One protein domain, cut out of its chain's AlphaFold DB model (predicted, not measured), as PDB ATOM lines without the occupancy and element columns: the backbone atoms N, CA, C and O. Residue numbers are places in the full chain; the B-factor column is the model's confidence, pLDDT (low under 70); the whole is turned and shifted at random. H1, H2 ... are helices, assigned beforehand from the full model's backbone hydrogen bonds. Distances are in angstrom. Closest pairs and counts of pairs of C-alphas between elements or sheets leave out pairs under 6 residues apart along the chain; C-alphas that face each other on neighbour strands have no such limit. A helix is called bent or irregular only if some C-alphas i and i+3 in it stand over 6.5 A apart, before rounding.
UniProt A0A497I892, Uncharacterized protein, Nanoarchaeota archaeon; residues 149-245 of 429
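This is residues 149 to 245 of the 429 residues of an uncharacterized protein of Nanoarchaeota archaeon (UniProt A0A497I892). The longest helix, H6, folds back along H5 as a helical hairpin, and H4 runs through the middle of the domain with this pair on one side and H1 on the opposite side. H2 crosses H4 between H1 and H5, and H3 is set off at one end, near H2, H4 and H6 but touching no helix. The printed part has 97 residues with six named helices, H1 to H6 in order along the chain, and no named strand; the class is all helix. It is compact, with a radius of gyration of the C-alphas of 12.7 A, and rounded, spanning 33 by 30 by 29 A.

H6, residues 224 to 243, has a kink of 30 degrees near residue 236; it is neither bent nor irregular, but only just: C-alphas 237 and 240 are 6.4 A apart. With residues 226 to 231 alone it touches H5, residues 210 to 220, at a shallow tilt of 31 degrees, opposite ways; the closest C-alphas, of Lys 219 and Ala 227, are 4.8 A apart. The hub is H4, residues 191 to 206, which touches four helices. It forms a hairpin with H5 at a steep tilt of 38 degrees, the closest C-alphas being Tyr 201 and Ala 213, 6.0 A. H4 touches H6 at Ala 200 and Leu 235, whose C-alphas, the closest, are 7.0 A apart. H2, residues 159 to 170, touches H4 with residues 160 to 165 alone, at a steep tilt of 50 degrees, opposite ways; Ser 161 and Ala 198 have the closest C-alphas, 4.5 A. H1, residues 149 to 157, touches H4 at a shallow tilt of 23 degrees, the same way, closest at the C-alphas of Ile 151 and Glu 192, 6.9 A, and touches H2 only at the corner, closest at the C-alphas of Lys 156 and Tyr 162, 5.2 A. H3, residues 173 to 184, is close to but not clearly touching H6, with the C-alphas of Phe 173 and Phe 224 closest at 6.2 A. H1 is apart from H3, H5 and H6. Every O i to N i+4 pair is within hydrogen-bond range in H1, H2, H3 and H5; H4 has 11 of 12 and H6 14 of 16.

H1 begins at C-alpha 149, (-11.848, -58.398, 11.909). H4 is 22.3 A long from C-alpha 191, (-14.194, -49.182, 12.693). H6 is 25.5 A long and ends at C-alpha 243, (-34.598, -51.799, 17.873). H2 is 16.4 A, H3 15.7 A, H5 15.2 A and H1 12.5 A long.

The C-alphas farthest apart, of Val 222 and Pro 245, are 35.1 A apart. The printed part has no cut; no link is long. The mean pLDDT of the printed part is 71.8, and 41 residues are under 70, among them 203 to 212 and 232 to 245.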
ATOM      1  N   GLU A 149     -11.890 -57.445  13.023       52.53
ATOM      2  CA  GLU A 149     -11.848 -58.398  11.909       52.53
ATOM      3  C   GLU A 149     -13.259 -58.923  11.587       52.53
ATOM      4  O   GLU A 149     -13.747 -58.734  10.475       52.53
ATOM      5  N   SER A 150     -13.977 -59.441  12.590       59.69
ATOM      6  CA  SER A 150     -15.357 -59.917  12.440       59.69
ATOM      7  C   SER A 150     -16.353 -58.820  12.046       59.69
ATOM      8  O   SER A 150     -17.292 -59.095  11.307       59.69
ATOM      9  N   ILE A 151     -16.123 -57.557  12.429       61.53
ATOM     10  CA  ILE A 151     -16.929 -56.420  11.950       61.53
ATOM     11  C   ILE A 151     -16.787 -56.239  10.436       61.53
ATOM     12  O   ILE A 151     -17.780 -56.065   9.729       61.53
ATOM     13  N   LYS A 152     -15.553 -56.282   9.923       66.94
ATOM     14  CA  LYS A 152     -15.298 -56.161   8.483       66.94
ATOM     15  C   LYS A 152     -15.902 -57.326   7.718       66.94
ATOM     16  O   LYS A 152     -16.396 -57.110   6.617       66.94
ATOM     17  N   ASP A 153     -15.867 -58.527   8.279       68.75
ATOM     18  CA  ASP A 153     -16.440 -59.704   7.633       68.75
ATOM     19  C   ASP A 153     -17.970 -59.643   7.618       68.75
ATOM     20  O   ASP A 153     -18.556 -59.790   6.551       68.75
ATOM     21  N   MET A 154     -18.611 -59.233   8.719       66.81
ATOM     22  CA  MET A 154     -20.056 -58.953   8.742       66.81
ATOM     23  C   MET A 154     -20.467 -57.887   7.718       66.81
ATOM     24  O   MET A 154     -21.496 -58.020   7.062       66.81
ATOM     25  N   ILE A 155     -19.672 -56.821   7.566       72.00
ATOM     26  CA  ILE A 155     -19.938 -55.777   6.565       72.00
ATOM     27  C   ILE A 155     -19.806 -56.337   5.148       72.00
ATOM     28  O   ILE A 155     -20.612 -55.978   4.305       72.00
ATOM     29  N   LYS A 156     -18.814 -57.193   4.869       76.31
ATOM     30  CA  LYS A 156     -18.634 -57.818   3.544       76.31
ATOM     31  C   LYS A 156     -19.743 -58.813   3.207       76.31
ATOM     32  O   LYS A 156     -20.074 -58.959   2.034       76.31
ATOM     33  N   GLU A 157     -20.264 -59.522   4.203       77.31
ATOM     34  CA  GLU A 157     -21.319 -60.525   4.029       77.31
ATOM     35  C   GLU A 157     -22.699 -59.904   3.768       77.31
ATOM     36  O   GLU A 157     -23.545 -60.552   3.154       77.31
ATOM     37  N   ASP A 158     -22.919 -58.649   4.176       79.81
ATOM     38  CA  ASP A 158     -24.127 -57.873   3.879       79.81
ATOM     39  C   ASP A 158     -23.880 -56.905   2.700       79.81
ATOM     40  O   ASP A 158     -23.222 -55.874   2.877       79.81
ATOM     41  N   PRO A 159     -24.417 -57.181   1.491       82.88
ATOM     42  CA  PRO A 159     -24.150 -56.374   0.300       82.88
ATOM     43  C   PRO A 159     -24.508 -54.893   0.453       82.88
ATOM     44  O   PRO A 159     -23.791 -54.040  -0.070       82.88
ATOM     45  N   ASP A 160     -25.584 -54.577   1.180       82.25
ATOM     46  CA  ASP A 160     -26.027 -53.195   1.376       82.25
ATOM     47  C   ASP A 160     -25.093 -52.448   2.336       82.25
ATOM     48  O   ASP A 160     -24.749 -51.285   2.107       82.25
ATOM     49  N   SER A 161     -24.632 -53.118   3.396       84.06
ATOM     50  CA  SER A 161     -23.626 -52.552   4.298       84.06
ATOM     51  C   SER A 161     -22.281 -52.373   3.604       84.06
ATOM     52  O   SER A 161     -21.645 -51.330   3.780       84.06
ATOM     53  N   TYR A 162     -21.848 -53.345   2.800       86.25
ATOM     54  CA  TYR A 162     -20.601 -53.256   2.043       86.25
ATOM     55  C   TYR A 162     -20.612 -52.102   1.034       86.25
ATOM     56  O   TYR A 162     -19.617 -51.379   0.913       86.25
ATOM     57  N   ASP A 163     -21.730 -51.910   0.331       86.81
ATOM     58  CA  ASP A 163     -21.906 -50.828  -0.636       86.81
ATOM     59  C   ASP A 163     -21.796 -49.456   0.040       86.81
ATOM     60  O   ASP A 163     -20.940 -48.646  -0.332       86.81
ATOM     61  N   PHE A 164     -22.557 -49.230   1.119       90.06
ATOM     62  CA  PHE A 164     -22.448 -48.004   1.914       90.06
ATOM     63  C   PHE A 164     -21.018 -47.769   2.400       90.06
ATOM     64  O   PHE A 164     -20.468 -46.681   2.220       90.06
ATOM     65  N   TYR A 165     -20.405 -48.789   3.007       88.19
ATOM     66  CA  TYR A 165     -19.064 -48.702   3.578       88.19
ATOM     67  C   TYR A 165     -18.033 -48.290   2.522       88.19
ATOM     68  O   TYR A 165     -17.199 -47.410   2.760       88.19
ATOM     69  N   SER A 166     -18.111 -48.898   1.339       87.00
ATOM     70  CA  SER A 166     -17.220 -48.616   0.215       87.00
ATOM     71  C   SER A 166     -17.415 -47.194  -0.305       87.00
ATOM     72  O   SER A 166     -16.445 -46.441  -0.417       87.00
ATOM     73  N   GLN A 167     -18.661 -46.787  -0.560       87.00
ATOM     74  CA  GLN A 167     -18.974 -45.450  -1.068       87.00
ATOM     75  C   GLN A 167     -18.571 -44.351  -0.083       87.00
ATOM     76  O   GLN A 167     -17.913 -43.390  -0.479       87.00
ATOM     77  N   ALA A 168     -18.874 -44.521   1.204       88.62
ATOM     78  CA  ALA A 168     -18.522 -43.562   2.248       88.62
ATOM     79  C   ALA A 168     -17.000 -43.395   2.420       88.62
ATOM     80  O   ALA A 168     -16.531 -42.304   2.756       88.62
ATOM     81  N   LYS A 169     -16.203 -44.444   2.162       87.50
ATOM     82  CA  LYS A 169     -14.735 -44.329   2.115       87.50
ATOM     83  C   LYS A 169     -14.248 -43.626   0.849       87.50
ATOM     84  O   LYS A 169     -13.360 -42.784   0.948       87.50
ATOM     85  N   ILE A 170     -14.835 -43.925  -0.311       87.25
ATOM     86  CA  ILE A 170     -14.454 -43.318  -1.599       87.25
ATOM     87  C   ILE A 170     -14.763 -41.819  -1.623       87.25
ATOM     88  O   ILE A 170     -13.913 -41.031  -2.033       87.25
ATOM     89  N   CYS A 171     -15.954 -41.409  -1.181       85.88
ATOM     90  CA  CYS A 171     -16.364 -40.007  -1.243       85.88
ATOM     91  C   CYS A 171     -15.761 -39.142  -0.128       85.88
ATOM     92  O   CYS A 171     -15.889 -37.928  -0.189       85.88
ATOM     93  N   GLY A 172     -15.094 -39.734   0.870       87.44
ATOM     94  CA  GLY A 172     -14.478 -39.012   1.989       87.44
ATOM     95  C   GLY A 172     -15.381 -38.816   3.212       87.44
ATOM     96  O   GLY A 172     -14.919 -38.273   4.217       87.44
ATOM     97  N   PHE A 173     -16.620 -39.317   3.191       86.44
ATOM     98  CA  PHE A 173     -17.543 -39.245   4.330       86.44
ATOM     99  C   PHE A 173     -16.992 -39.930   5.594       86.44
ATOM    100  O   PHE A 173     -17.183 -39.433   6.700       86.44
ATOM    101  N   TYR A 174     -16.223 -41.017   5.447       87.81
ATOM    102  CA  TYR A 174     -15.503 -41.651   6.561       87.81
ATOM    103  C   TYR A 174     -14.591 -40.668   7.311       87.81
ATOM    104  O   TYR A 174     -14.606 -40.622   8.538       87.81
ATOM    105  N   GLN A 175     -13.802 -39.871   6.579       86.06
ATOM    106  CA  GLN A 175     -12.875 -38.914   7.191       86.06
ATOM    107  C   GLN A 175     -13.626 -37.770   7.867       86.06
ATOM    108  O   GLN A 175     -13.231 -37.332   8.943       86.06
ATOM    109  N   PHE A 176     -14.742 -37.340   7.275       85.12
ATOM    110  CA  PHE A 176     -15.641 -36.379   7.900       85.12
ATOM    111  C   PHE A 176     -16.182 -36.891   9.243       85.12
ATOM    112  O   PHE A 176     -16.084 -36.185  10.245       85.12
ATOM    113  N   LEU A 177     -16.704 -38.124   9.296       80.25
ATOM    114  CA  LEU A 177     -17.180 -38.717  10.549       80.25
ATOM    115  C   LEU A 177     -16.051 -38.848  11.571       80.25
ATOM    116  O   LEU A 177     -16.242 -38.508  12.736       80.25
ATOM    117  N   LYS A 178     -14.866 -39.282  11.141       80.94
ATOM    118  CA  LYS A 178     -13.695 -39.372  12.011       80.94
ATOM    119  C   LYS A 178     -13.373 -38.031  12.666       80.94
ATOM    120  O   LYS A 178     -13.306 -37.958  13.891       80.94
ATOM    121  N   GLN A 179     -13.249 -36.978  11.861       77.00
ATOM    122  CA  GLN A 179     -12.974 -35.632  12.348       77.00
ATOM    123  C   GLN A 179     -14.065 -35.153  13.312       77.00
ATOM    124  O   GLN A 179     -13.768 -34.640  14.387       77.00
ATOM    125  N   LEU A 180     -15.335 -35.380  12.968       71.31
ATOM    126  CA  LEU A 180     -16.471 -35.020  13.809       71.31
ATOM    127  C   LEU A 180     -16.395 -35.683  15.196       71.31
ATOM    128  O   LEU A 180     -16.618 -35.029  16.215       71.31
ATOM    129  N   PHE A 181     -16.075 -36.975  15.252       67.25
ATOM    130  CA  PHE A 181     -15.979 -37.718  16.508       67.25
ATOM    131  C   PHE A 181     -14.777 -37.310  17.352       67.25
ATOM    132  O   PHE A 181     -14.925 -37.103  18.558       67.25
ATOM    133  N   GLU A 182     -13.619 -37.143  16.728       70.38
ATOM    134  CA  GLU A 182     -12.384 -36.808  17.433       70.38
ATOM    135  C   GLU A 182     -12.382 -35.347  17.912       70.38
ATOM    136  O   GLU A 182     -11.995 -35.085  19.050       70.38
ATOM    137  N   GLU A 183     -12.868 -34.403  17.098       61.75
ATOM    138  CA  GLU A 183     -12.794 -32.964  17.394       61.75
ATOM    139  C   GLU A 183     -14.030 -32.415  18.122       61.75
ATOM    140  O   GLU A 183     -13.893 -31.535  18.970       61.75
ATOM    141  N   ILE A 184     -15.239 -32.903  17.812       57.12
ATOM    142  CA  ILE A 184     -16.483 -32.375  18.412       57.12
ATOM    143  C   ILE A 184     -16.953 -33.244  19.574       57.12
ATOM    144  O   ILE A 184     -17.358 -32.731  20.623       57.12
ATOM    145  N   TYR A 185     -16.923 -34.566  19.395       55.28
ATOM    146  CA  TYR A 185     -17.371 -35.502  20.425       55.28
ATOM    147  C   TYR A 185     -16.253 -35.939  21.378       55.28
ATOM    148  O   TYR A 185     -16.559 -36.583  22.382       55.28
ATOM    149  N   TYR A 186     -14.998 -35.559  21.106       55.59
ATOM    150  CA  TYR A 186     -13.814 -35.932  21.890       55.59
ATOM    151  C   TYR A 186     -13.731 -37.444  22.144       55.59
ATOM    152  O   TYR A 186     -13.370 -37.897  23.232       55.59
ATOM    153  N   ARG A 187     -14.118 -38.236  21.139       62.53
ATOM    154  CA  ARG A 187     -14.190 -39.696  21.204       62.53
ATOM    155  C   ARG A 187     -13.362 -40.301  20.072       62.53
ATOM    156  O   ARG A 187     -13.521 -39.870  18.931       62.53
ATOM    157  N   PRO A 188     -12.539 -41.331  20.342       70.50
ATOM    158  CA  PRO A 188     -11.863 -42.069  19.283       70.50
ATOM    159  C   PRO A 188     -12.871 -42.621  18.272       70.50
ATOM    160  O   PRO A 188     -13.826 -43.301  18.656       70.50
ATOM    161  N   PHE A 189     -12.656 -42.338  16.989       74.75
ATOM    162  CA  PHE A 189     -13.458 -42.922  15.921       74.75
ATOM    163  C   PHE A 189     -12.915 -44.307  15.567       74.75
ATOM    164  O   PHE A 189     -11.759 -44.453  15.166       74.75
ATOM    165  N   THR A 190     -13.743 -45.334  15.725       77.00
ATOM    166  CA  THR A 190     -13.357 -46.733  15.519       77.00
ATOM    167  C   THR A 190     -14.055 -47.321  14.294       77.00
ATOM    168  O   THR A 190     -15.087 -46.827  13.838       77.00
ATOM    169  N   GLU A 191     -13.517 -48.419  13.757       76.88
ATOM    170  CA  GLU A 191     -14.194 -49.182  12.693       76.88
ATOM    171  C   GLU A 191     -15.547 -49.746  13.159       76.88
ATOM    172  O   GLU A 191     -16.450 -49.923  12.351       76.88
ATOM    173  N   GLU A 192     -15.720 -49.944  14.466       69.69
ATOM    174  CA  GLU A 192     -17.001 -50.284  15.084       69.69
ATOM    175  C   GLU A 192     -18.020 -49.142  14.961       69.69
ATOM    176  O   GLU A 192     -19.152 -49.350  14.531       69.69
ATOM    177  N   ILE A 193     -17.620 -47.906  15.262       74.31
ATOM    178  CA  ILE A 193     -18.493 -46.743  15.058       74.31
ATOM    179  C   ILE A 193     -18.893 -46.663  13.584       74.31
ATOM    180  O   ILE A 193     -20.076 -46.552  13.265       74.31
ATOM    181  N   PHE A 194     -17.926 -46.780  12.671       82.88
ATOM    182  CA  PHE A 194     -18.200 -46.665  11.241       82.88
ATOM    183  C   PHE A 194     -19.070 -47.802  10.692       82.88
ATOM    184  O   PHE A 194     -20.008 -47.550   9.935       82.88
ATOM    185  N   GLY A 195     -18.817 -49.046  11.095       75.69
ATOM    186  CA  GLY A 195     -19.647 -50.176  10.692       75.69
ATOM    187  C   GLY A 195     -21.087 -50.074  11.209       75.69
ATOM    188  O   GLY A 195     -21.994 -50.569  10.547       75.69
ATOM    189  N   GLY A 196     -21.324 -49.364  12.321       74.81
ATOM    190  CA  GLY A 196     -22.672 -49.069  12.807       74.81
ATOM    191  C   GLY A 196     -23.478 -48.243  11.803       74.81
ATOM    192  O   GLY A 196     -24.648 -48.529  11.572       74.81
ATOM    193  N   TYR A 197     -22.842 -47.286  11.115       80.31
ATOM    194  CA  TYR A 197     -23.481 -46.563  10.008       80.31
ATOM    195  C   TYR A 197     -23.776 -47.500   8.827       80.31
ATOM    196  O   TYR A 197     -24.870 -47.473   8.275       80.31
ATOM    197  N   ALA A 198     -22.850 -48.388   8.461       82.50
ATOM    198  CA  ALA A 198     -23.083 -49.339   7.371       82.50
ATOM    199  C   ALA A 198     -24.260 -50.296   7.652       82.50
ATOM    200  O   ALA A 198     -25.065 -50.584   6.762       82.50
ATOM    201  N   GLN A 199     -24.398 -50.771   8.890       74.44
ATOM    202  CA  GLN A 199     -25.503 -51.647   9.286       74.44
ATOM    203  C   GLN A 199     -26.835 -50.913   9.352       74.44
ATOM    204  O   GLN A 199     -27.833 -51.412   8.829       74.44
ATOM    205  N   ALA A 200     -26.855 -49.711   9.916       74.38
ATOM    206  CA  ALA A 200     -28.043 -48.877   9.944       74.38
ATOM    207  C   ALA A 200     -28.564 -48.574   8.532       74.38
ATOM    208  O   ALA A 200     -29.768 -48.656   8.289       74.38
ATOM    209  N   TYR A 201     -27.673 -48.316   7.571       81.62
ATOM    210  CA  TYR A 201     -28.046 -48.154   6.165       81.62
ATOM    211  C   TYR A 201     -28.729 -49.413   5.606       81.62
ATOM    212  O   TYR A 201     -29.839 -49.337   5.076       81.62
ATOM    213  N   SER A 202     -28.109 -50.581   5.792       76.25
ATOM    214  CA  SER A 202     -28.685 -51.871   5.388       76.25
ATOM    215  C   SER A 202     -30.044 -52.131   6.050       76.25
ATOM    216  O   SER A 202     -30.988 -52.597   5.412       76.25
ATOM    217  N   ARG A 203     -30.200 -51.791   7.334       68.62
ATOM    218  CA  ARG A 203     -31.473 -51.931   8.056       68.62
ATOM    219  C   ARG A 203     -32.554 -51.029   7.487       68.62
ATOM    220  O   ARG A 203     -33.678 -51.492   7.334       68.62
ATOM    221  N   LEU A 204     -32.232 -49.784   7.134       64.62
ATOM    222  CA  LEU A 204     -33.187 -48.906   6.458       64.62
ATOM    223  C   LEU A 204     -33.711 -49.568   5.181       64.62
ATOM    224  O   LEU A 204     -34.924 -49.642   5.012       64.62
ATOM    225  N   LYS A 205     -32.836 -50.132   4.340       67.19
ATOM    226  CA  LYS A 205     -33.257 -50.861   3.130       67.19
ATOM    227  C   LYS A 205     -34.102 -52.092   3.451       67.19
ATOM    228  O   LYS A 205     -35.198 -52.241   2.921       67.19
ATOM    229  N   ARG A 206     -33.674 -52.926   4.403       61.28
ATOM    230  CA  ARG A 206     -34.425 -54.121   4.840       61.28
ATOM    231  C   ARG A 206     -35.807 -53.803   5.415       61.28
ATOM    232  O   ARG A 206     -36.729 -54.598   5.253       61.28
ATOM    233  N   LEU A 207     -35.964 -52.647   6.053       55.06
ATOM    234  CA  LEU A 207     -37.246 -52.149   6.563       55.06
ATOM    235  C   LEU A 207     -38.109 -51.478   5.473       55.06
ATOM    236  O   LEU A 207     -39.200 -50.992   5.767       55.06
ATOM    237  N   GLY A 208     -37.657 -51.473   4.215       55.38
ATOM    238  CA  GLY A 208     -38.359 -50.874   3.079       55.38
ATOM    239  C   GLY A 208     -38.175 -49.361   2.971       55.38
ATOM    240  O   GLY A 208     -38.969 -48.680   2.330       55.38
ATOM    241  N   HIS A 209     -37.154 -48.786   3.605       58.44
ATOM    242  CA  HIS A 209     -36.835 -47.359   3.527       58.44
ATOM    243  C   HIS A 209     -35.800 -47.047   2.435       58.44
ATOM    244  O   HIS A 209     -34.975 -46.149   2.607       58.44
ATOM    245  N   ASP A 210     -35.862 -47.730   1.287       61.44
ATOM    246  CA  ASP A 210     -34.891 -47.606   0.187       61.44
ATOM    247  C   ASP A 210     -34.694 -46.161  -0.274       61.44
ATOM    248  O   ASP A 210     -33.573 -45.690  -0.392       61.44
ATOM    249  N   LYS A 211     -35.776 -45.388  -0.422       58.09
ATOM    250  CA  LYS A 211     -35.677 -43.974  -0.824       58.09
ATOM    251  C   LYS A 211     -34.921 -43.105   0.185       58.09
ATOM    252  O   LYS A 211     -34.314 -42.112  -0.204       58.09
ATOM    253  N   LEU A 212     -35.014 -43.426   1.477       62.31
ATOM    254  CA  LEU A 212     -34.300 -42.700   2.529       62.31
ATOM    255  C   LEU A 212     -32.829 -43.105   2.534       62.31
ATOM    256  O   LEU A 212     -31.961 -42.241   2.626       62.31
ATOM    257  N   ALA A 213     -32.567 -44.401   2.372       70.44
ATOM    258  CA  ALA A 213     -31.231 -44.940   2.184       70.44
ATOM    259  C   ALA A 213     -30.552 -44.284   0.960       70.44
ATOM    260  O   ALA A 213     -29.471 -43.713   1.082       70.44
ATOM    261  N   ASP A 214     -31.224 -44.230  -0.189       72.62
ATOM    262  CA  ASP A 214     -30.731 -43.563  -1.397       72.62
ATOM    263  C   ASP A 214     -30.515 -42.061  -1.182       72.62
ATOM    264  O   ASP A 214     -29.538 -41.493  -1.666       72.62
ATOM    265  N   ALA A 215     -31.406 -41.383  -0.449       69.44
ATOM    266  CA  ALA A 215     -31.234 -39.968  -0.126       69.44
ATOM    267  C   ALA A 215     -29.966 -39.728   0.706       69.44
ATOM    268  O   ALA A 215     -29.230 -38.782   0.428       69.44
ATOM    269  N   ILE A 216     -29.683 -40.602   1.674       75.69
ATOM    270  CA  ILE A 216     -28.448 -40.571   2.461       75.69
ATOM    271  C   ILE A 216     -27.228 -40.729   1.546       75.69
ATOM    272  O   ILE A 216     -26.334 -39.887   1.604       75.69
ATOM    273  N   ILE A 217     -27.203 -41.747   0.674       83.62
ATOM    274  CA  ILE A 217     -26.100 -41.965  -0.283       83.62
ATOM    275  C   ILE A 217     -25.883 -40.734  -1.159       83.62
ATOM    276  O   ILE A 217     -24.774 -40.213  -1.242       83.62
ATOM    277  N   ASN A 218     -26.950 -40.226  -1.771       75.69
ATOM    278  CA  ASN A 218     -26.866 -39.072  -2.657       75.69
ATOM    279  C   ASN A 218     -26.323 -37.840  -1.928       75.69
ATOM    280  O   ASN A 218     -25.514 -37.103  -2.489       75.69
ATOM    281  N   LYS A 219     -26.722 -37.627  -0.668       75.44
ATOM    282  CA  LYS A 219     -26.199 -36.527   0.147       75.44
ATOM    283  C   LYS A 219     -24.752 -36.740   0.554       75.44
ATOM    284  O   LYS A 219     -23.995 -35.780   0.501       75.44
ATOM    285  N   MET A 220     -24.315 -37.968   0.831       84.44
ATOM    286  CA  MET A 220     -22.896 -38.243   1.089       84.44
ATOM    287  C   MET A 220     -21.988 -37.854  -0.081       84.44
ATOM    288  O   MET A 220     -20.795 -37.714   0.136       84.44
ATOM    289  N   LEU A 221     -22.502 -37.686  -1.302       78.56
ATOM    290  CA  LEU A 221     -21.697 -37.258  -2.451       78.56
ATOM    291  C   LEU A 221     -21.599 -35.734  -2.603       78.56
ATOM    292  O   LEU A 221     -20.710 -35.260  -3.307       78.56
ATOM    293  N   VAL A 222     -22.506 -34.967  -1.988       76.25
ATOM    294  CA  VAL A 222     -22.641 -33.517  -2.238       76.25
ATOM    295  C   VAL A 222     -22.602 -32.655  -0.975       76.25
ATOM    296  O   VAL A 222     -22.157 -31.515  -1.047       76.25
ATOM    297  N   ASP A 223     -23.040 -33.181   0.171       74.81
ATOM    298  CA  ASP A 223     -23.069 -32.491   1.462       74.81
ATOM    299  C   ASP A 223     -23.000 -33.501   2.623       74.81
ATOM    300  O   ASP A 223     -23.988 -34.139   3.001       74.81
ATOM    301  N   PHE A 224     -21.815 -33.630   3.224       78.12
ATOM    302  CA  PHE A 224     -21.595 -34.548   4.343       78.12
ATOM    303  C   PHE A 224     -22.382 -34.166   5.603       78.12
ATOM    304  O   PHE A 224     -22.791 -35.051   6.355       78.12
ATOM    305  N   TYR A 225     -22.622 -32.879   5.856       70.69
ATOM    306  CA  TYR A 225     -23.367 -32.468   7.046       70.69
ATOM    307  C   TYR A 225     -24.837 -32.851   6.924       70.69
ATOM    308  O   TYR A 225     -25.415 -33.364   7.883       70.69
ATOM    309  N   GLU A 226     -25.431 -32.643   5.751       64.31
ATOM    310  CA  GLU A 226     -26.814 -33.044   5.493       64.31
ATOM    311  C   GLU A 226     -26.959 -34.570   5.480       64.31
ATOM    312  O   GLU A 226     -27.904 -35.103   6.062       64.31
ATOM    313  N   ALA A 227     -25.992 -35.288   4.901       71.75
ATOM    314  CA  ALA A 227     -25.960 -36.746   4.945       71.75
ATOM    315  C   ALA A 227     -25.936 -37.267   6.385       71.75
ATOM    316  O   ALA A 227     -26.748 -38.115   6.749       71.75
ATOM    317  N   TYR A 228     -25.058 -36.713   7.226       74.31
ATOM    318  CA  TYR A 228     -24.972 -37.059   8.642       74.31
ATOM    319  C   TYR A 228     -26.250 -36.726   9.412       74.31
ATOM    320  O   TYR A 228     -26.709 -37.543  10.210       74.31
ATOM    321  N   ALA A 229     -26.864 -35.569   9.155       65.12
ATOM    322  CA  ALA A 229     -28.125 -35.176   9.776       65.12
ATOM    323  C   ALA A 229     -29.274 -36.129   9.410       65.12
ATOM    324  O   ALA A 229     -30.014 -36.570  10.290       65.12
ATOM    325  N   LEU A 230     -29.398 -36.501   8.129       61.19
ATOM    326  CA  LEU A 230     -30.367 -37.502   7.671       61.19
ATOM    327  C   LEU A 230     -30.106 -38.861   8.313       61.19
ATOM    328  O   LEU A 230     -31.045 -39.522   8.760       61.19
ATOM    329  N   PHE A 231     -28.839 -39.258   8.406       71.81
ATOM    330  CA  PHE A 231     -28.440 -40.507   9.041       71.81
ATOM    331  C   PHE A 231     -28.835 -40.532  10.520       71.81
ATOM    332  O   PHE A 231     -29.511 -41.454  10.970       71.81
ATOM    333  N   LYS A 232     -28.489 -39.474  11.262       69.31
ATOM    334  CA  LYS A 232     -28.876 -39.281  12.662       69.31
ATOM    335  C   LYS A 232     -30.387 -39.316  12.830       69.31
ATOM    336  O   LYS A 232     -30.876 -40.081  13.647       69.31
ATOM    337  N   ALA A 233     -31.139 -38.552  12.046       61.78
ATOM    338  CA  ALA A 233     -32.596 -38.541  12.137       61.78
ATOM    339  C   ALA A 233     -33.201 -39.933  11.885       61.78
ATOM    340  O   ALA A 233     -34.118 -40.337  12.594       61.78
ATOM    341  N   SER A 234     -32.659 -40.681  10.922       62.00
ATOM    342  CA  SER A 234     -33.107 -42.040  10.595       62.00
ATOM    343  C   SER A 234     -32.787 -43.030  11.713       62.00
ATOM    344  O   SER A 234     -33.630 -43.843  12.081       62.00
ATOM    345  N   LEU A 235     -31.600 -42.930  12.310       66.25
ATOM    346  CA  LEU A 235     -31.234 -43.730  13.475       66.25
ATOM    347  C   LEU A 235     -32.207 -43.492  14.638       66.25
ATOM    348  O   LEU A 235     -32.717 -44.453  15.192       66.25
ATOM    349  N   ILE A 236     -32.526 -42.235  14.960       58.84
ATOM    350  CA  ILE A 236     -33.373 -41.881  16.117       58.84
ATOM    351  C   ILE A 236     -34.848 -42.199  15.879       58.84
ATOM    352  O   ILE A 236     -35.533 -42.765  16.724       58.84
ATOM    353  N   LEU A 237     -35.383 -41.741  14.751       55.53
ATOM    354  CA  LEU A 237     -36.830 -41.695  14.536       55.53
ATOM    355  C   LEU A 237     -37.366 -42.969  13.902       55.53
ATOM    356  O   LEU A 237     -38.571 -43.191  13.917       55.53
ATOM    357  N   ILE A 238     -36.488 -43.774  13.311       56.62
ATOM    358  CA  ILE A 238     -36.856 -45.010  12.635       56.62
ATOM    359  C   ILE A 238     -36.209 -46.144  13.417       56.62
ATOM    360  O   ILE A 238     -36.889 -46.834  14.169       56.62
ATOM    361  N   LEU A 239     -34.890 -46.297  13.321       58.19
ATOM    362  CA  LEU A 239     -34.211 -47.500  13.804       58.19
ATOM    363  C   LEU A 239     -34.288 -47.686  15.325       58.19
ATOM    364  O   LEU A 239     -34.563 -48.798  15.770       58.19
ATOM    365  N   GLU A 240     -34.122 -46.636  16.130       57.88
ATOM    366  CA  GLU A 240     -34.183 -46.705  17.598       57.88
ATOM    367  C   GLU A 240     -35.583 -47.097  18.085       57.88
ATOM    368  O   GLU A 240     -35.719 -47.805  19.079       57.88
ATOM    369  N   VAL A 241     -36.630 -46.729  17.350       52.09
ATOM    370  CA  VAL A 241     -38.006 -47.128  17.672       52.09
ATOM    371  C   VAL A 241     -38.200 -48.633  17.481       52.09
ATOM    372  O   VAL A 241     -38.787 -49.292  18.338       52.09
ATOM    373  N   TYR A 242     -37.648 -49.185  16.395       50.12
ATOM    374  CA  TYR A 242     -37.755 -50.611  16.076       50.12
ATOM    375  C   TYR A 242     -36.847 -51.490  16.934       50.12
ATOM    376  O   TYR A 242     -37.174 -52.646  17.198       50.12
ATOM    377  N   THR A 243     -35.683 -50.974  17.326       54.62
ATOM    378  CA  THR A 243     -34.598 -51.799  17.873       54.62
ATOM    379  C   THR A 243     -34.366 -51.606  19.360       54.62
ATOM    380  O   THR A 243     -33.704 -52.452  19.953       54.62
ATOM    381  N   ASN A 244     -34.903 -50.552  19.991       63.62
ATOM    382  CA  ASN A 244     -34.697 -50.332  21.418       63.62
ATOM    383  C   ASN A 244     -35.526 -51.339  22.237       63.62
ATOM    384  O   ASN A 244     -36.751 -51.205  22.331       63.62
ATOM    385  N   PRO A 245     -34.878 -52.320  22.892       64.62
ATOM    386  CA  PRO A 245     -35.584 -53.389  23.587       64.62
ATOM    387  C   PRO A 245     -36.323 -52.892  24.835       64.62
ATOM    388  O   PRO A 245     -37.219 -53.576  25.325       64.62
TER     389      PRO A 245